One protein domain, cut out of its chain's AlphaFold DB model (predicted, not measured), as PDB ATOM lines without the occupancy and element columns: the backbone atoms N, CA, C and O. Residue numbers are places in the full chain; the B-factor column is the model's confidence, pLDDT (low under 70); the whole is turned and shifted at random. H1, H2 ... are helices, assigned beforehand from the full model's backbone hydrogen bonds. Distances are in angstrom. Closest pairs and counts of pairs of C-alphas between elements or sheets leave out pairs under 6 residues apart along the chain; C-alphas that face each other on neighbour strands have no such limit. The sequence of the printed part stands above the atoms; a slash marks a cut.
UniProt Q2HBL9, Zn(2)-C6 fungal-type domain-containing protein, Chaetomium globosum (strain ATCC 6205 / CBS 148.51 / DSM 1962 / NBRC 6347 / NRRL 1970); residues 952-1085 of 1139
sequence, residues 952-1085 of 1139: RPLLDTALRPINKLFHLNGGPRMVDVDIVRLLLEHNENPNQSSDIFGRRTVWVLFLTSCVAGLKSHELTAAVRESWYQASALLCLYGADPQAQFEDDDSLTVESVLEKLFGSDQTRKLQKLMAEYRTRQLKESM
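Overview. This is residues 952 to 1085 of the 1139 residues of the protein "Zn(2)-C6 fungal-type domain-containing protein" of Chaetomium globosum (strain ATCC 6205 / CBS 148.51 / DSM 1962 / NBRC 6347 / NRRL 1970) (UniProt Q2HBL9). Six helices stand in two rows of three set side by side, H1, H3 and H5 in one row and H2, H4 and H6 in the other, with H3 and H4 in the middle and a helical hairpin at each side, H1 with H2 and H5 with H6. The rows run opposite ways, H5 is more tilted than the rest, H6 runs on past H4 to residue 1085, and residues 962 to 968 stick out in a loop. The printed part has 134 residues with six named helices, H1 to H6 in that order, and no named strand; the class is all helix. It is compact, with a radius of gyration of the C-alphas of 14.6 A, yet elongated, spanning 50 by 32 by 31 A.

Along the chain. Find C-alpha 954 at (24.212, 22.036, 26.805), where H1 begins; it runs to residue 959. Go on to H2, residues 977 to 985, and then to H3, residues 1002 to 1013, which is 16.6 A from first to last C-alpha. H4, residues 1021 to 1036, begins at C-alpha 1021 at (45.768, 8.159, 32.806) and is 22.5 A long. H5 covers residues 1053 to 1061. H6, residues 1063 to 1085, is the longest at 32.9 A and ends at C-alpha 1085 at (22.688, 10.142, -2.419).

Arrangement. Start at H1, which forms a hairpin with H2 at a shallow tilt of 27 degrees; their closest C-alphas, Ala 958 and Val 980, are 6.3 A apart. H1 also touches H3, with residues 1002 to 1006 of H3 alone; the closest C-alphas are Asp 956 and Val 1002, 5.4 A. H2 touches H4 the same way at 7 degrees, a shallow tilt, closest at the C-alphas of Val 977 and Ala 1030, 5.7 A. H3 and H4 are close but not clearly touching, with the C-alphas of Trp 1003 and Leu 1034 closest at 7.4 A. Residues 1007 to 1011 of H3 alone touch H5 at a steep tilt of 43 degrees, closest at the C-alphas of Val 1011 and Leu 1060, 6.8 A. H5 and H6 form a hairpin, closest at the C-alphas of Glu 1058 and Thr 1066, 5.5 A. H6 touches H4 with residues 1069 to 1076 alone, closest at the C-alphas of Cys 1035 and Met 1073, 5.2 A. H1 and H6 are apart. In each of the six helices every O i to N i+4 pair is within hydrogen-bond range.

Size, cuts and confidence. Look for the two C-alphas farthest apart, Asn 969 and Met 1085, at 49.5 A. The printed part has no cut. The links H1 to H2, H2 to H3 and H4 to H5 are long. The mean pLDDT of the printed part is 71.4, and 45 residues are under 70, among them residues 961 to 974, 994 to 1000 and 1080 to 1085.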
ATOM      1  N   ARG A 952      25.327  29.578  26.403       62.59
ATOM      2  CA  ARG A 952      26.163  28.372  26.250       62.59
ATOM      3  C   ARG A 952      25.446  27.037  25.921       62.59
ATOM      4  O   ARG A 952      24.595  26.614  26.704       62.59
ATOM      5  N   PRO A 953      25.882  26.287  24.884       73.19
ATOM      6  CA  PRO A 953      25.326  24.969  24.547       73.19
ATOM      7  C   PRO A 953      25.343  23.948  25.704       73.19
ATOM      8  O   PRO A 953      26.266  23.908  26.526       73.19
ATOM      9  N   LEU A 954      24.335  23.067  25.760       71.44
ATOM     10  CA  LEU A 954      24.212  22.036  26.805       71.44
ATOM     11  C   LEU A 954      25.361  21.024  26.742       71.44
ATOM     12  O   LEU A 954      25.939  20.674  27.775       71.44
ATOM     13  N   LEU A 955      25.731  20.614  25.528       77.44
ATOM     14  CA  LEU A 955      26.874  19.738  25.275       77.44
ATOM     15  C   LEU A 955      28.190  20.343  25.793       77.44
ATOM     16  O   LEU A 955      28.993  19.653  26.417       77.44
ATOM     17  N   ASP A 956      28.367  21.654  25.634       75.69
ATOM     18  CA  ASP A 956      29.527  22.378  26.154       75.69
ATOM     19  C   ASP A 956      29.556  22.400  27.691       75.69
ATOM     20  O   ASP A 956      30.606  22.283  28.324       75.69
ATOM     21  N   THR A 957      28.385  22.471  28.321       70.12
ATOM     22  CA  THR A 957      28.260  22.410  29.783       70.12
ATOM     23  C   THR A 957      28.643  21.040  30.347       70.12
ATOM     24  O   THR A 957      29.253  20.981  31.416       70.12
ATOM     25  N   ALA A 958      28.353  19.955  29.624       73.06
ATOM     26  CA  ALA A 958      28.755  18.599  30.003       73.06
ATOM     27  C   ALA A 958      30.261  18.348  29.806       73.06
ATOM     28  O   ALA A 958      30.896  17.716  30.651       73.06
ATOM     29  N   LEU A 959      30.838  18.865  28.719       74.94
ATOM     30  CA  LEU A 959      32.261  18.708  28.395       74.94
ATOM     31  C   LEU A 959      33.167  19.604  29.250       74.94
ATOM     32  O   LEU A 959      34.274  19.213  29.614       74.94
ATOM     33  N   ARG A 960      32.694  20.808  29.583       72.56
ATOM     34  CA  ARG A 960      33.447  21.836  30.313       72.56
ATOM     35  C   ARG A 960      32.574  22.470  31.410       72.56
ATOM     36  O   ARG A 960      32.164  23.623  31.281       72.56
ATOM     37  N   PRO A 961      32.235  21.767  32.494       56.38
ATOM     38  CA  PRO A 961      31.402  22.330  33.556       56.38
ATOM     39  C   PRO A 961      32.116  23.496  34.262       56.38
ATOM     40  O   PRO A 961      33.178  23.317  34.864       56.38
ATOM     41  N   ILE A 962      31.535  24.700  34.201       46.72
ATOM     42  CA  ILE A 962      32.069  25.893  34.873       46.72
ATOM     43  C   ILE A 962      31.750  25.767  36.366       46.72
ATOM     44  O   ILE A 962      30.616  25.969  36.791       46.72
ATOM     45  N   ASN A 963      32.754  25.430  37.173       37.03
ATOM     46  CA  ASN A 963      32.700  25.639  38.618       37.03
ATOM     47  C   ASN A 963      33.308  27.010  38.920       37.03
ATOM     48  O   ASN A 963      34.343  27.355  38.361       37.03
ATOM     49  N   LYS A 964      32.696  27.759  39.839       34.62
ATOM     50  CA  LYS A 964      33.069  29.119  40.284       34.62
ATOM     51  C   LYS A 964      34.447  29.260  40.969       34.62
ATOM     52  O   LYS A 964      34.662  30.181  41.747       34.62
ATOM     53  N   LEU A 965      35.384  28.365  40.693       28.30
ATOM     54  CA  LEU A 965      36.773  28.425  41.125       28.30
ATOM     55  C   LEU A 965      37.637  28.035  39.919       28.30
ATOM     56  O   LEU A 965      37.575  26.882  39.490       28.30
ATOM     57  N   PHE A 966      38.436  29.003  39.452       31.36
ATOM     58  CA  PHE A 966      39.555  28.914  38.499       31.36
ATOM     59  C   PHE A 966      39.292  29.230  37.012       31.36
ATOM     60  O   PHE A 966      39.073  28.340  36.200       31.36
ATOM     61  N   HIS A 967      39.538  30.487  36.626       33.41
ATOM     62  CA  HIS A 967      40.702  30.728  35.766       33.41
ATOM     63  C   HIS A 967      41.916  30.838  36.705       33.41
ATOM     64  O   HIS A 967      41.801  31.488  37.740       33.41
ATOM     65  N   LEU A 968      43.034  30.190  36.360       35.91
ATOM     66  CA  LEU A 968      44.307  30.126  37.112       35.91
ATOM     67  C   LEU A 968      44.384  29.053  38.224       35.91
ATOM     68  O   LEU A 968      44.410  29.399  39.399       35.91
ATOM     69  N   ASN A 969      44.499  27.766  37.835       35.50
ATOM     70  CA  ASN A 969      45.021  26.614  38.629       35.50
ATOM     71  C   ASN A 969      44.067  25.440  38.955       35.50
ATOM     72  O   ASN A 969      44.251  24.750  39.956       35.50
ATOM     73  N   GLY A 970      43.091  25.123  38.099       38.12
ATOM     74  CA  GLY A 970      42.388  23.834  38.167       38.12
ATOM     75  C   GLY A 970      43.095  22.769  37.324       38.12
ATOM     76  O   GLY A 970      43.148  22.913  36.107       38.12
ATOM     77  N   GLY A 971      43.621  21.709  37.944       47.25
ATOM     78  CA  GLY A 971      44.177  20.561  37.221       47.25
ATOM     79  C   GLY A 971      43.160  19.868  36.286       47.25
ATOM     80  O   GLY A 971      41.948  20.092  36.397       47.25
ATOM     81  N   PRO A 972      43.636  19.029  35.353       53.44
ATOM     82  CA  PRO A 972      42.831  18.358  34.331       53.44
ATOM     83  C   PRO A 972      41.744  17.464  34.964       53.44
ATOM     84  O   PRO A 972      42.032  16.623  35.813       53.44
ATOM     85  N   ARG A 973      40.472  17.645  34.567       64.19
ATOM     86  CA  ARG A 973      39.301  16.952  35.153       64.19
ATOM     87  C   ARG A 973      38.722  15.872  34.234       64.19
ATOM     88  O   ARG A 973      38.718  16.024  33.018       64.19
ATOM     89  N   MET A 974      38.177  14.814  34.837       68.12
ATOM     90  CA  MET A 974      37.578  13.662  34.148       68.12
ATOM     91  C   MET A 974      36.183  13.987  33.580       68.12
ATOM     92  O   MET A 974      35.338  14.508  34.310       68.12
ATOM     93  N   VAL A 975      35.931  13.642  32.315       76.62
ATOM     94  CA  VAL A 975      34.650  13.877  31.616       76.62
ATOM     95  C   VAL A 975      33.669  12.725  31.873       76.62
ATOM     96  O   VAL A 975      34.066  11.561  31.913       76.62
ATOM     97  N   ASP A 976      32.381  13.033  32.066       75.06
ATOM     98  CA  ASP A 976      31.320  12.024  32.209       75.06
ATOM     99  C   ASP A 976      30.789  11.598  30.827       75.06
ATOM    100  O   ASP A 976      29.894  12.218  30.248       75.06
ATOM    101  N   VAL A 977      31.405  10.552  30.278       76.50
ATOM    102  CA  VAL A 977      31.196  10.058  28.905       76.50
ATOM    103  C   VAL A 977      29.750   9.602  28.651       76.50
ATOM    104  O   VAL A 977      29.258   9.724  27.529       76.50
ATOM    105  N   ASP A 978      29.038   9.124  29.677       68.19
ATOM    106  CA  ASP A 978      27.658   8.636  29.539       68.19
ATOM    107  C   ASP A 978      26.658   9.783  29.336       68.19
ATOM    108  O   ASP A 978      25.699   9.649  28.574       68.19
ATOM    109  N   ILE A 979      26.900  10.935  29.970       68.94
ATOM    110  CA  ILE A 979      26.086  12.144  29.777       68.94
ATOM    111  C   ILE A 979      26.336  12.737  28.389       68.94
ATOM    112  O   ILE A 979      25.383  13.096  27.701       68.94
ATOM    113  N   VAL A 980      27.602  12.798  27.957       77.00
ATOM    114  CA  VAL A 980      27.973  13.288  26.618       77.00
ATOM    115  C   VAL A 980      27.312  12.439  25.531       77.00
ATOM    116  O   VAL A 980      26.697  12.985  24.620       77.00
ATOM    117  N   ARG A 981      27.357  11.108  25.665       76.69
ATOM    118  CA  ARG A 981      26.676  10.188  24.745       76.69
ATOM    119  C   ARG A 981      25.175  10.447  24.688       76.69
ATOM    120  O   ARG A 981      24.621  10.560  23.604       76.69
ATOM    121  N   LEU A 982      24.535  10.575  25.849       72.75
ATOM    122  CA  LEU A 982      23.096  10.785  25.932       72.75
ATOM    123  C   LEU A 982      22.659  12.104  25.279       72.75
ATOM    124  O   LEU A 982      21.619  12.137  24.628       72.75
ATOM    125  N   LEU A 983      23.438  13.178  25.424       72.69
ATOM    126  CA  LEU A 983      23.153  14.463  24.776       72.69
ATOM    127  C   LEU A 983      23.300  14.384  23.250       72.69
ATOM    128  O   LEU A 983      22.432  14.866  22.525       72.69
ATOM    129  N   LEU A 984      24.352  13.723  22.764       76.56
ATOM    130  CA  LEU A 984      24.579  13.514  21.331       76.56
ATOM    131  C   LEU A 984      23.507  12.608  20.694       76.56
ATOM    132  O   LEU A 984      23.032  12.895  19.600       76.56
ATOM    133  N   GLU A 985      23.043  11.573  21.406       74.56
ATOM    134  CA  GLU A 985      21.902  10.731  21.002       74.56
ATOM    135  C   GLU A 985      20.588  11.523  20.855       74.56
ATOM    136  O   GLU A 985      19.681  11.068  20.162       74.56
ATOM    137  N   HIS A 986      20.481  12.706  21.472       70.44
ATOM    138  CA  HIS A 986      19.314  13.591  21.389       70.44
ATOM    139  C   HIS A 986      19.552  14.817  20.484       70.44
ATOM    140  O   HIS A 986      18.949  15.869  20.702       70.44
ATOM    141  N   ASN A 987      20.384  14.677  19.443       71.38
ATOM    142  CA  ASN A 987      20.638  15.679  18.393       71.38
ATOM    143  C   ASN A 987      21.316  16.983  18.864       71.38
ATOM    144  O   ASN A 987      21.105  18.037  18.263       71.38
ATOM    145  N   GLU A 988      22.126  16.956  19.925       76.00
ATOM    146  CA  GLU A 988      23.014  18.088  20.226       76.00
ATOM    147  C   GLU A 988      24.180  18.139  19.224       76.00
ATOM    148  O   GLU A 988      24.799  17.117  18.928       76.00
ATOM    149  N   ASN A 989      24.488  19.330  18.699       76.44
ATOM    150  CA  ASN A 989      25.481  19.493  17.637       76.44
ATOM    151  C   ASN A 989      26.880  19.797  18.223       76.44
ATOM    152  O   ASN A 989      27.055  20.847  18.851       76.44
ATOM    153  N   PRO A 990      27.906  18.947  17.993       83.06
ATOM    154  CA  PRO A 990      29.276  19.204  18.453       83.06
ATOM    155  C   PRO A 990      29.910  20.456  17.829       83.06
ATOM    156  O   PRO A 990      30.829  21.034  18.406       83.06
ATOM    157  N   ASN A 991      29.397  20.914  16.687       84.25
ATOM    158  CA  ASN A 991      29.863  22.115  15.999       84.25
ATOM    159  C   ASN A 991      28.991  23.346  16.279       84.25
ATOM    160  O   ASN A 991      29.146  24.364  15.613       84.25
ATOM    161  N   GLN A 992      28.070  23.282  17.247       82.12
ATOM    162  CA  GLN A 992      27.266  24.444  17.620       82.12
ATOM    163  C   GLN A 992      28.175  25.583  18.105       82.12
ATOM    164  O   GLN A 992      29.027  25.379  18.975       82.12
ATOM    165  N   SER A 993      27.997  26.782  17.552       72.00
ATOM    166  CA  SER A 993      28.700  27.979  18.004       72.00
ATOM    167  C   SER A 993      28.155  28.445  19.355       72.00
ATOM    168  O   SER A 993      26.957  28.362  19.636       72.00
ATOM    169  N   SER A 994      29.046  28.928  20.218       64.19
ATOM    170  CA  SER A 994      28.664  29.556  21.480       64.19
ATOM    171  C   SER A 994      28.816  31.072  21.384       64.19
ATOM    172  O   SER A 994      29.938  31.572  21.310       64.19
ATOM    173  N   ASP A 995      27.708  31.809  21.504       58.41
ATOM    174  CA  ASP A 995      27.703  33.283  21.495       58.41
ATOM    175  C   ASP A 995      28.567  33.884  22.618       58.41
ATOM    176  O   ASP A 995      29.190  34.927  22.450       58.41
ATOM    177  N   ILE A 996      28.673  33.178  23.750       57.72
ATOM    178  CA  ILE A 996      29.434  33.607  24.938       57.72
ATOM    179  C   ILE A 996      30.959  33.558  24.722       57.72
ATOM    180  O   ILE A 996      31.699  34.246  25.418       57.72
ATOM    181  N   PHE A 997      31.449  32.749  23.778       57.88
ATOM    182  CA  PHE A 997      32.886  32.499  23.593       57.88
ATOM    183  C   PHE A 997      33.359  32.847  22.174       57.88
ATOM    184  O   PHE A 997      34.200  32.144  21.622       57.88
ATOM    185  N   GLY A 998      32.802  33.910  21.582       55.72
ATOM    186  CA  GLY A 998      33.290  34.467  20.314       55.72
ATOM    187  C   GLY A 998      33.032  33.575  19.099       55.72
ATOM    188  O   GLY A 998      33.946  33.298  18.345       55.72
ATOM    189  N   ARG A 999      31.806  33.056  18.921       59.50
ATOM    190  CA  ARG A 999      31.418  32.151  17.808       59.50
ATOM    191  C   ARG A 999      32.208  30.830  17.699       59.50
ATOM    192  O   ARG A 999      31.918  30.040  16.804       59.50
ATOM    193  N   ARG A1000      33.113  30.515  18.634       69.62
ATOM    194  CA  ARG A1000      33.830  29.226  18.688       69.62
ATOM    195  C   ARG A1000      32.861  28.058  18.900       69.62
ATOM    196  O   ARG A1000      31.882  28.171  19.648       69.62
ATOM    197  N   THR A1001      33.138  26.925  18.253       82.56
ATOM    198  CA  THR A1001      32.301  25.722  18.354       82.56
ATOM    199  C   THR A1001      32.543  24.967  19.661       82.56
ATOM    200  O   THR A1001      33.628  25.041  20.244       82.56
ATOM    201  N   VAL A1002      31.548  24.198  20.121       82.19
ATOM    202  CA  VAL A1002      31.689  23.313  21.297       82.19
ATOM    203  C   VAL A1002      32.913  22.396  21.170       82.19
ATOM    204  O   VAL A1002      33.650  22.211  22.141       82.19
ATOM    205  N   TRP A1003      33.161  21.872  19.968       88.38
ATOM    206  CA  TRP A1003      34.318  21.046  19.641       88.38
ATOM    207  C   TRP A1003      35.658  21.764  19.861       88.38
ATOM    208  O   TRP A1003      36.500  21.271  20.615       88.38
ATOM    209  N   VAL A1004      35.830  22.957  19.281       82.19
ATOM    210  CA  VAL A1004      37.054  23.770  19.422       82.19
ATOM    211  C   VAL A1004      37.291  24.132  20.883       82.19
ATOM    212  O   VAL A1004      38.378  23.929  21.421       82.19
ATOM    213  N   LEU A1005      36.240  24.583  21.567       81.44
ATOM    214  CA  LEU A1005      36.297  24.978  22.967       81.44
ATOM    215  C   LEU A1005      36.718  23.825  23.897       81.44
ATOM    216  O   LEU A1005      37.473  24.043  24.852       81.44
ATOM    217  N   PHE A1006      36.254  22.602  23.624       85.25
ATOM    218  CA  PHE A1006      36.651  21.397  24.354       85.25
ATOM    219  C   PHE A1006      38.125  21.038  24.125       85.25
ATOM    220  O   PHE A1006      38.850  20.801  25.097       85.25
ATOM    221  N   LEU A1007      38.600  21.069  22.876       83.81
ATOM    222  CA  LEU A1007      40.002  20.794  22.551       83.81
ATOM    223  C   LEU A1007      40.955  21.823  23.171       83.81
ATOM    224  O   LEU A1007      41.939  21.435  23.804       83.81
ATOM    225  N   THR A1008      40.631  23.119  23.096       79.94
ATOM    226  CA  THR A1008      41.420  24.185  23.740       79.94
ATOM    227  C   THR A1008      41.526  23.965  25.251       79.94
ATOM    228  O   THR A1008      42.599  24.126  25.835       79.94
ATOM    229  N   SER A1009      40.439  23.519  25.894       78.12
ATOM    230  CA  SER A1009      40.438  23.186  27.323       78.12
ATOM    231  C   SER A1009      41.337  21.988  27.651       78.12
ATOM    232  O   SER A1009      42.017  22.004  28.678       78.12
ATOM    233  N   CYS A1010      41.356  20.958  26.802       79.44
ATOM    234  CA  CYS A1010      42.214  19.790  26.995       79.44
ATOM    235  C   CYS A1010      43.699  20.162  26.846       79.44
ATOM    236  O   CYS A1010      44.524  19.752  27.664       79.44
ATOM    237  N   VAL A1011      44.039  21.000  25.859       78.00
ATOM    238  CA  VAL A1011      45.415  21.482  25.637       78.00
ATOM    239  C   VAL A1011      45.893  22.362  26.792       78.00
ATOM    240  O   VAL A1011      47.019  22.196  27.259       78.00
ATOM    241  N   ALA A1012      45.044  23.260  27.301       71.44
ATOM    242  CA  ALA A1012      45.365  24.059  28.484       71.44
ATOM    243  C   ALA A1012      45.635  23.173  29.715       71.44
ATOM    244  O   ALA A1012      46.542  23.456  30.500       71.44
ATOM    245  N   GLY A1013      44.901  22.062  29.843       68.75
ATOM    246  CA  GLY A1013      45.071  21.079  30.912       68.75
ATOM    247  C   GLY A1013      46.392  20.300  30.869       68.75
ATOM    248  O   GLY A1013      46.842  19.848  31.919       68.75
ATOM    249  N   LEU A1014      47.056  20.190  29.708       69.25
ATOM    250  CA  LEU A1014      48.363  19.521  29.579       69.25
ATOM    251  C   LEU A1014      49.499  20.239  30.329       69.25
ATOM    252  O   LEU A1014      50.503  19.606  30.643       69.25
ATOM    253  N   LYS A1015      49.362  21.540  30.632       60.78
ATOM    254  CA  LYS A1015      50.378  22.327  31.364       60.78
ATOM    255  C   LYS A1015      50.394  22.057  32.881       60.78
ATOM    256  O   LYS A1015      51.186  22.657  33.598       60.78
ATOM    257  N   SER A1016      49.512  21.190  33.382       59.97
ATOM    258  CA  SER A1016      49.384  20.854  34.804       59.97
ATOM    259  C   SER A1016      50.152  19.573  35.159       59.97
ATOM    260  O   SER A1016      50.046  18.569  34.458       59.97
ATOM    261  N   HIS A1017      50.872  19.573  36.286       51.41
ATOM    262  CA  HIS A1017      51.674  18.438  36.774       51.41
ATOM    263  C   HIS A1017      50.856  17.223  37.294       51.41
ATOM    264  O   HIS A1017      51.452  16.251  37.750       51.41
ATOM    265  N   GLU A1018      49.516  17.228  37.208       54.38
ATOM    266  CA  GLU A1018      48.619  16.223  37.824       54.38
ATOM    267  C   GLU A1018      47.742  15.434  36.818       54.38
ATOM    268  O   GLU A1018      46.591  15.088  37.098       54.38
ATOM    269  N   LEU A1019      48.230  15.145  35.607       66.94
ATOM    270  CA  LEU A1019      47.419  14.479  34.573       66.94
ATOM    271  C   LEU A1019      47.427  12.945  34.726       66.94
ATOM    272  O   LEU A1019      48.365  12.266  34.314       66.94
ATOM    273  N   THR A1020      46.364  12.379  35.310       74.06
ATOM    274  CA  THR A1020      46.212  10.917  35.465       74.06
ATOM    275  C   THR A1020      45.783  10.231  34.159       74.06
ATOM    276  O   THR A1020      45.065  10.812  33.340       74.06
ATOM    277  N   ALA A1021      46.156   8.956  33.978       73.12
ATOM    278  CA  ALA A1021      45.768   8.159  32.806       73.12
ATOM    279  C   ALA A1021      44.240   8.066  32.621       73.12
ATOM    280  O   ALA A1021      43.750   8.107  31.496       73.12
ATOM    281  N   ALA A1022      43.478   8.028  33.720       69.62
ATOM    282  CA  ALA A1022      42.014   7.987  33.693       69.62
ATOM    283  C   ALA A1022      41.384   9.278  33.135       69.62
ATOM    284  O   ALA A1022      40.364   9.227  32.449       69.62
ATOM    285  N   VAL A1023      41.996  10.439  33.396       74.62
ATOM    286  CA  VAL A1023      41.525  11.719  32.849       74.62
ATOM    287  C   VAL A1023      41.786  11.779  31.346       74.62
ATOM    288  O   VAL A1023      40.861  12.084  30.593       74.62
ATOM    289  N   ARG A1024      42.993  11.398  30.904       78.38
ATOM    290  CA  ARG A1024      43.344  11.336  29.475       78.38
ATOM    291  C   ARG A1024      42.442  10.363  28.708       78.38
ATOM    292  O   ARG A1024      41.974  10.701  27.627       78.38
ATOM    293  N   GLU A1025      42.129   9.214  29.303       80.31
ATOM    294  CA  GLU A1025      41.201   8.236  28.729       80.31
ATOM    295  C   GLU A1025      39.773   8.796  28.612       80.31
ATOM    296  O   GLU A1025      39.135   8.655  27.572       80.31
ATOM    297  N   SER A1026      39.277   9.510  29.631       79.12
ATOM    298  CA  SER A1026      37.950  10.142  29.557       79.12
ATOM    299  C   SER A1026      37.859  11.222  28.472       79.12
ATOM    300  O   SER A1026      36.815  11.370  27.836       79.12
ATOM    301  N   TRP A1027      38.952  11.956  28.228       85.88
ATOM    302  CA  TRP A1027      39.030  12.943  27.150       85.88
ATOM    303  C   TRP A1027      39.029  12.268  25.784       85.88
ATOM    304  O   TRP A1027      38.270  12.681  24.914       85.88
ATOM    305  N   TYR A1028      39.800  11.190  25.622       85.50
ATOM    306  CA  TYR A1028      39.824  10.408  24.387       85.50
ATOM    307  C   TYR A1028      38.441   9.829  24.052       85.50
ATOM    308  O   TYR A1028      37.968   9.955  22.923       85.50
ATOM    309  N   GLN A1029      37.749   9.262  25.045       82.12
ATOM    310  CA  GLN A1029      36.403   8.706  24.871       82.12
ATOM    311  C   GLN A1029      35.364   9.776  24.510       82.12
ATOM    312  O   GLN A1029      34.512   9.540  23.652       82.12
ATOM    313  N   ALA A1030      35.438  10.962  25.122       84.44
ATOM    314  CA  ALA A1030      34.577  12.085  24.763       84.44
ATOM    315  C   ALA A1030      34.877  12.607  23.345       84.44
ATOM    316  O   ALA A1030      33.946  12.814  22.571       84.44
ATOM    317  N   SER A1031      36.153  12.742  22.965       87.69
ATOM    318  CA  SER A1031      36.562  13.115  21.603       87.69
ATOM    319  C   SER A1031      36.087  12.103  20.559       87.69
ATOM    320  O   SER A1031      35.568  12.504  19.524       87.69
ATOM    321  N   ALA A1032      36.176  10.800  20.839       84.44
ATOM    322  CA  ALA A1032      35.674   9.756  19.946       84.44
ATOM    323  C   ALA A1032      34.158   9.855  19.725       84.44
ATOM    324  O   ALA A1032      33.697   9.720  18.592       84.44
ATOM    325  N   LEU A1033      33.389  10.135  20.784       82.50
ATOM    326  CA  LEU A1033      31.952  10.387  20.666       82.50
ATOM    327  C   LEU A1033      31.665  11.645  19.839       82.50
ATOM    328  O   LEU A1033      30.822  11.601  18.956       82.50
ATOM    329  N   LEU A1034      32.383  12.746  20.055       85.12
ATOM    330  CA  LEU A1034      32.172  13.968  19.271       85.12
ATOM    331  C   LEU A1034      32.493  13.750  17.781       85.12
ATOM    332  O   LEU A1034      31.707  14.152  16.926       85.12
ATOM    333  N   CYS A1035      33.573  13.030  17.457       84.94
ATOM    334  CA  CYS A1035      33.912  12.639  16.083       84.94
ATOM    335  C   CYS A1035      32.843  11.739  15.440       84.94
ATOM    336  O   CYS A1035      32.512  11.919  14.270       84.94
ATOM    337  N   LEU A1036      32.275  10.796  16.200       80.38
ATOM    338  CA  LEU A1036      31.202   9.904  15.739       80.38
ATOM    339  C   LEU A1036      29.893  10.634  15.419       80.38
ATOM    340  O   LEU A1036      29.113  10.132  14.613       80.38
ATOM    341  N   TYR A1037      29.658  11.782  16.052       80.81
ATOM    342  CA  TYR A1037      28.461  12.608  15.876       80.81
ATOM    343  C   TYR A1037      28.750  13.892  15.081       80.81
ATOM    344  O   TYR A1037      27.984  14.851  15.138       80.81
ATOM    345  N   GLY A1038      29.842  13.901  14.307       79.50
ATOM    346  CA  GLY A1038      30.073  14.892  13.260       79.50
ATOM    347  C   GLY A1038      30.928  16.097  13.634       79.50
ATOM    348  O   GLY A1038      30.802  17.119  12.969       79.50
ATOM    349  N   ALA A1039      31.793  16.015  14.650       85.75
ATOM    350  CA  ALA A1039      32.769  17.072  14.937       85.75
ATOM    351  C   ALA A1039      33.625  17.428  13.702       85.75
ATOM    352  O   ALA A1039      34.098  16.539  12.990       85.75
ATOM    353  N   ASP A1040      33.812  18.725  13.448       80.56
ATOM    354  CA  ASP A1040      34.477  19.213  12.241       80.56
ATOM    355  C   ASP A1040      36.017  19.122  12.342       80.56
ATOM    356  O   ASP A1040      36.618  19.769  13.207       80.56
ATOM    357  N   PRO A1041      36.693  18.352  11.466       76.94
ATOM    358  CA  PRO A1041      38.152  18.291  11.417       76.94
ATOM    359  C   PRO A1041      38.809  19.551  10.831       76.94
ATOM    360  O   PRO A1041      40.027  19.664  10.916       76.94
ATOM    361  N   GLN A1042      38.045  20.469  10.228       74.69
ATOM    362  CA  GLN A1042      38.550  21.729   9.659       74.69
ATOM    363  C   GLN A1042      38.230  22.951  10.537       74.69
ATOM    364  O   GLN A1042      38.376  24.089  10.096       74.69
ATOM    365  N   ALA A1043      37.803  22.732  11.783       78.69
ATOM    366  CA  ALA A1043      37.474  23.823  12.688       78.69
ATOM    367  C   ALA A1043      38.713  24.684  13.009       78.69
ATOM    368  O   ALA A1043      39.762  24.157  13.385       78.69
ATOM    369  N   GLN A1044      38.578  26.007  12.872       68.00
ATOM    370  CA  GLN A1044      39.665  26.975  13.057       68.00
ATOM    371  C   GLN A1044      39.815  27.417  14.525       68.00
ATOM    372  O   GLN A1044      38.827  27.533  15.258       68.00
ATOM    373  N   PHE A1045      41.055  27.692  14.945       73.50
ATOM    374  CA  PHE A1045      41.396  28.242  16.261       73.50
ATOM    375  C   PHE A1045      41.851  29.702  16.091       73.50
ATOM    376  O   PHE A1045      42.932  29.945  15.578       73.50
ATOM    377  N   GLU A1046      41.049  30.676  16.539       58.03
ATOM    378  CA  GLU A1046      41.291  32.123  16.312       58.03
ATOM    379  C   GLU A1046      42.620  32.675  16.873       58.03
ATOM    380  O   GLU A1046      43.023  33.771  16.501       58.03
ATOM    381  N   ASP A1047      43.284  31.958  17.786       57.72
ATOM    382  CA  ASP A1047      44.482  32.452  18.478       57.72
ATOM    383  C   ASP A1047      45.807  32.041  17.779       57.72
ATOM    384  O   ASP A1047      46.868  32.493  18.211       57.72
ATOM    385  N   ASP A1048      45.770  31.194  16.731       56.66
ATOM    386  CA  ASP A1048      46.942  30.764  15.939       56.66
ATOM    387  C   ASP A1048      46.518  30.033  14.637       56.66
ATOM    388  O   ASP A1048      46.121  28.863  14.677       56.66
ATOM    389  N   ASP A1049      46.643  30.683  13.472       54.06
ATOM    390  CA  ASP A1049      46.267  30.125  12.153       54.06
ATOM    391  C   ASP A1049      47.089  28.882  11.738       54.06
ATOM    392  O   ASP A1049      46.770  28.216  10.750       54.06
ATOM    393  N   SER A1050      48.143  28.536  12.486       56.69
ATOM    394  CA  SER A1050      48.978  27.355  12.236       56.69
ATOM    395  C   SER A1050      48.491  26.073  12.937       56.69
ATOM    396  O   SER A1050      48.979  24.977  12.640       56.69
ATOM    397  N   LEU A1051      47.527  26.170  13.862       67.00
ATOM    398  CA  LEU A1051      47.034  25.032  14.643       67.00
ATOM    399  C   LEU A1051      45.829  24.357  13.972       67.00
ATOM    400  O   LEU A1051      44.701  24.836  14.043       67.00
ATOM    401  N   THR A1052      46.051  23.183  13.378       79.31
ATOM    402  CA  THR A1052      44.978  22.318  12.868       79.31
ATOM    403  C   THR A1052      44.411  21.410  13.967       79.31
ATOM    404  O   THR A1052      45.087  21.061  14.937       79.31
ATOM    405  N   VAL A1053      43.163  20.948  13.808       82.00
ATOM    406  CA  VAL A1053      42.561  19.941  14.711       82.00
ATOM    407  C   VAL A1053      43.433  18.679  14.788       82.00
ATOM    408  O   VAL A1053      43.562  18.077  15.851       82.00
ATOM    409  N   GLU A1054      44.072  18.299  13.681       82.31
ATOM    410  CA  GLU A1054      45.011  17.179  13.610       82.31
ATOM    411  C   GLU A1054      46.226  17.373  14.524       82.31
ATOM    412  O   GLU A1054      46.477  16.517  15.376       82.31
ATOM    413  N   SER A1055      46.917  18.515  14.434       81.62
ATOM    414  CA  SER A1055      48.097  18.779  15.266       81.62
ATOM    415  C   SER A1055      47.745  18.858  16.758       81.62
ATOM    416  O   SER A1055      48.506  18.398  17.617       81.62
ATOM    417  N   VAL A1056      46.548  19.357  17.086       83.62
ATOM    418  CA  VAL A1056      46.021  19.397  18.458       83.62
ATOM    419  C   VAL A1056      45.701  17.994  18.993       83.62
ATOM    420  O   VAL A1056      46.042  17.687  20.138       83.62
ATOM    421  N   LEU A1057      45.081  17.126  18.188       85.25
ATOM    422  CA  LEU A1057      44.779  15.748  18.587       85.25
ATOM    423  C   LEU A1057      46.055  14.916  18.765       85.25
ATOM    424  O   LEU A1057      46.170  14.199  19.760       85.25
ATOM    425  N   GLU A1058      47.037  15.038  17.861       85.12
ATOM    426  CA  GLU A1058      48.348  14.386  18.010       85.12
ATOM    427  C   GLU A1058      49.056  14.813  19.295       85.12
ATOM    428  O   GLU A1058      49.580  13.966  20.020       85.12
ATOM    429  N   LYS A1059      48.988  16.103  19.641       83.50
ATOM    430  CA  LYS A1059      49.544  16.629  20.893       83.50
ATOM    431  C   LYS A1059      48.843  16.086  22.147       83.50
ATOM    432  O   LYS A1059      49.484  15.955  23.189       83.50
ATOM    433  N   LEU A1060      47.544  15.789  22.074       82.31
ATOM    434  CA  LEU A1060      46.747  15.305  23.209       82.31
ATOM    435  C   LEU A1060      46.840  13.788  23.426       82.31
ATOM    436  O   LEU A1060      46.891  13.340  24.577       82.31
ATOM    437  N   PHE A1061      46.846  13.006  22.344       85.06
ATOM    438  CA  PHE A1061      46.623  11.554  22.384       85.06
ATOM    439  C   PHE A1061      47.714  10.724  21.680       85.06
ATOM    440  O   PHE A1061      47.773   9.508  21.863       85.06
ATOM    441  N   GLY A1062      48.610  11.357  20.916       82.38
ATOM    442  CA  GLY A1062      49.630  10.681  20.109       82.38
ATOM    443  C   GLY A1062      49.092  10.117  18.787       82.38
ATOM    444  O   GLY A1062      47.891   9.896  18.613       82.38
ATOM    445  N   SER A1063      49.997   9.860  17.839       80.06
ATOM    446  CA  SER A1063      49.663   9.586  16.431       80.06
ATOM    447  C   SER A1063      48.730   8.385  16.215       80.06
ATOM    448  O   SER A1063      47.855   8.431  15.350       80.06
ATOM    449  N   ASP A1064      48.840   7.324  17.020       78.19
ATOM    450  CA  ASP A1064      47.995   6.128  16.870       78.19
ATOM    451  C   ASP A1064      46.534   6.361  17.283       78.19
ATOM    452  O   ASP A1064      45.608   5.856  16.639       78.19
ATOM    453  N   GLN A1065      46.303   7.118  18.357       82.38
ATOM    454  CA  GLN A1065      44.954   7.466  18.807       82.38
ATOM    455  C   GLN A1065      44.335   8.543  17.910       82.38
ATOM    456  O   GLN A1065      43.147   8.443  17.588       82.38
ATOM    457  N   THR A1066      45.134   9.497  17.428       85.81
ATOM    458  CA  THR A1066      44.692  10.515  16.465       85.81
ATOM    459  C   THR A1066      44.260   9.904  15.141       85.81
ATOM    460  O   THR A1066      43.159  10.199  14.676       85.81
ATOM    461  N   ARG A1067      45.029   8.956  14.586       82.56
ATOM    462  CA  ARG A1067      44.658   8.248  13.349       82.56
ATOM    463  C   ARG A1067      43.305   7.538  13.469       82.56
ATOM    464  O   ARG A1067      42.522   7.513  12.521       82.56
ATOM    465  N   LYS A1068      42.993   6.984  14.649       82.31
ATOM    466  CA  LYS A1068      41.683   6.366  14.927       82.31
ATOM    467  C   LYS A1068      40.553   7.399  14.946       82.31
ATOM    468  O   LYS A1068      39.513   7.148  14.347       82.31
ATOM    469  N   LEU A1069      40.750   8.552  15.589       83.56
ATOM    470  CA  LEU A1069      39.749   9.627  15.627       83.56
ATOM    471  C   LEU A1069      39.502  10.234  14.238       83.56
ATOM    472  O   LEU A1069      38.355  10.454  13.857       83.56
ATOM    473  N   GLN A1070      40.556  10.427  13.445       81.75
ATOM    474  CA  GLN A1070      40.448  10.886  12.056       81.75
ATOM    475  C   GLN A1070      39.674   9.903  11.180       81.75
ATOM    476  O   GLN A1070      38.819  10.316  10.397       81.75
ATOM    477  N   LYS A1071      39.913   8.598  11.357       82.81
ATOM    478  CA  LYS A1071      39.146   7.560  10.666       82.81
ATOM    479  C   LYS A1071      37.653   7.633  11.010       82.81
ATOM    480  O   LYS A1071      36.834   7.549  10.102       82.81
ATOM    481  N   LEU A1072      37.295   7.873  12.277       80.44
ATOM    482  CA  LEU A1072      35.895   8.057  12.689       80.44
ATOM    483  C   LEU A1072      35.247   9.290  12.035       80.44
ATOM    484  O   LEU A1072      34.110   9.207  11.572       80.44
ATOM    485  N   MET A1073      35.973  10.411  11.939       81.00
ATOM    486  CA  MET A1073      35.483  11.620  11.258       81.00
ATOM    487  C   MET A1073      35.299  11.402   9.747       81.00
ATOM    488  O   MET A1073      34.316  11.868   9.167       81.00
ATOM    489  N   ALA A1074      36.204  10.656   9.105       77.81
ATOM    490  CA  ALA A1074      36.082  10.286   7.695       77.81
ATOM    491  C   ALA A1074      34.889   9.341   7.450       77.81
ATOM    492  O   ALA A1074      34.098   9.575   6.539       77.81
ATOM    493  N   GLU A1075      34.708   8.325   8.301       76.25
ATOM    494  CA  GLU A1075      33.587   7.379   8.223       76.25
ATOM    495  C   GLU A1075      32.225   8.069   8.389       76.25
ATOM    496  O   GLU A1075      31.276   7.730   7.678       76.25
ATOM    497  N   TYR A1076      32.126   9.061   9.282       75.62
ATOM    498  CA  TYR A1076      30.922   9.880   9.431       75.62
ATOM    499  C   TYR A1076      30.611  10.672   8.151       75.62
ATOM    500  O   TYR A1076      29.486  10.613   7.651       75.62
ATOM    501  N   ARG A1077      31.613  11.343   7.561       72.19
ATOM    502  CA  ARG A1077      31.460  12.089   6.295       72.19
ATOM    503  C   ARG A1077      31.032  11.184   5.138       72.19
ATOM    504  O   ARG A1077      30.119  11.535   4.396       72.19
ATOM    505  N   THR A1078      31.628   9.998   5.003       73.62
ATOM    506  CA  THR A1078      31.234   9.027   3.968       73.62
ATOM    507  C   THR A1078      29.805   8.514   4.171       73.62
ATOM    508  O   THR A1078      29.109   8.259   3.190       73.62
ATOM    509  N   ARG A1079      29.343   8.364   5.420       71.44
ATOM    510  CA  ARG A1079      27.966   7.945   5.724       71.44
ATOM    511  C   ARG A1079      26.950   9.031   5.355       71.44
ATOM    512  O   ARG A1079      25.977   8.716   4.682       71.44
ATOM    513  N   GLN A1080      27.232  10.289   5.691       67.25
ATOM    514  CA  GLN A1080      26.392  11.434   5.313       67.25
ATOM    515  C   GLN A1080      26.295  11.618   3.790       67.25
ATOM    516  O   GLN A1080      25.208  11.847   3.269       67.25
ATOM    517  N   LEU A1081      27.401  11.434   3.057       67.94
ATOM    518  CA  LEU A1081      27.398  11.466   1.587       67.94
ATOM    519  C   LEU A1081      26.554  10.333   0.979       67.94
ATOM    520  O   LEU A1081      25.808  10.564   0.035       67.94
ATOM    521  N   LYS A1082      26.620   9.116   1.536       64.06
ATOM    522  CA  LYS A1082      25.804   7.976   1.075       64.06
ATOM    523  C   LYS A1082      24.311   8.144   1.366       64.06
ATOM    524  O   LYS A1082      23.499   7.680   0.576       64.06
ATOM    525  N   GLU A1083      23.954   8.791   2.474       58.38
ATOM    526  CA  GLU A1083      22.562   9.089   2.841       58.38
ATOM    527  C   GLU A1083      21.978  10.215   1.970       58.38
ATOM    528  O   GLU A1083      20.875  10.067   1.454       58.38
ATOM    529  N   SER A1084      22.759  11.265   1.688       52.53
ATOM    530  CA  SER A1084      22.395  12.332   0.738       52.53
ATOM    531  C   SER A1084      22.157  11.809  -0.686       52.53
ATOM    532  O   SER A1084      21.284  12.311  -1.386       52.53
ATOM    533  N   MET A1085      22.898  10.784  -1.116       50.47
ATOM    534  CA  MET A1085      22.688  10.142  -2.419       50.47
ATOM    535  C   MET A1085      21.462   9.211  -2.448       50.47
ATOM    536  O   MET A1085      20.944   8.935  -3.527       50.47
TER     537      MET A1085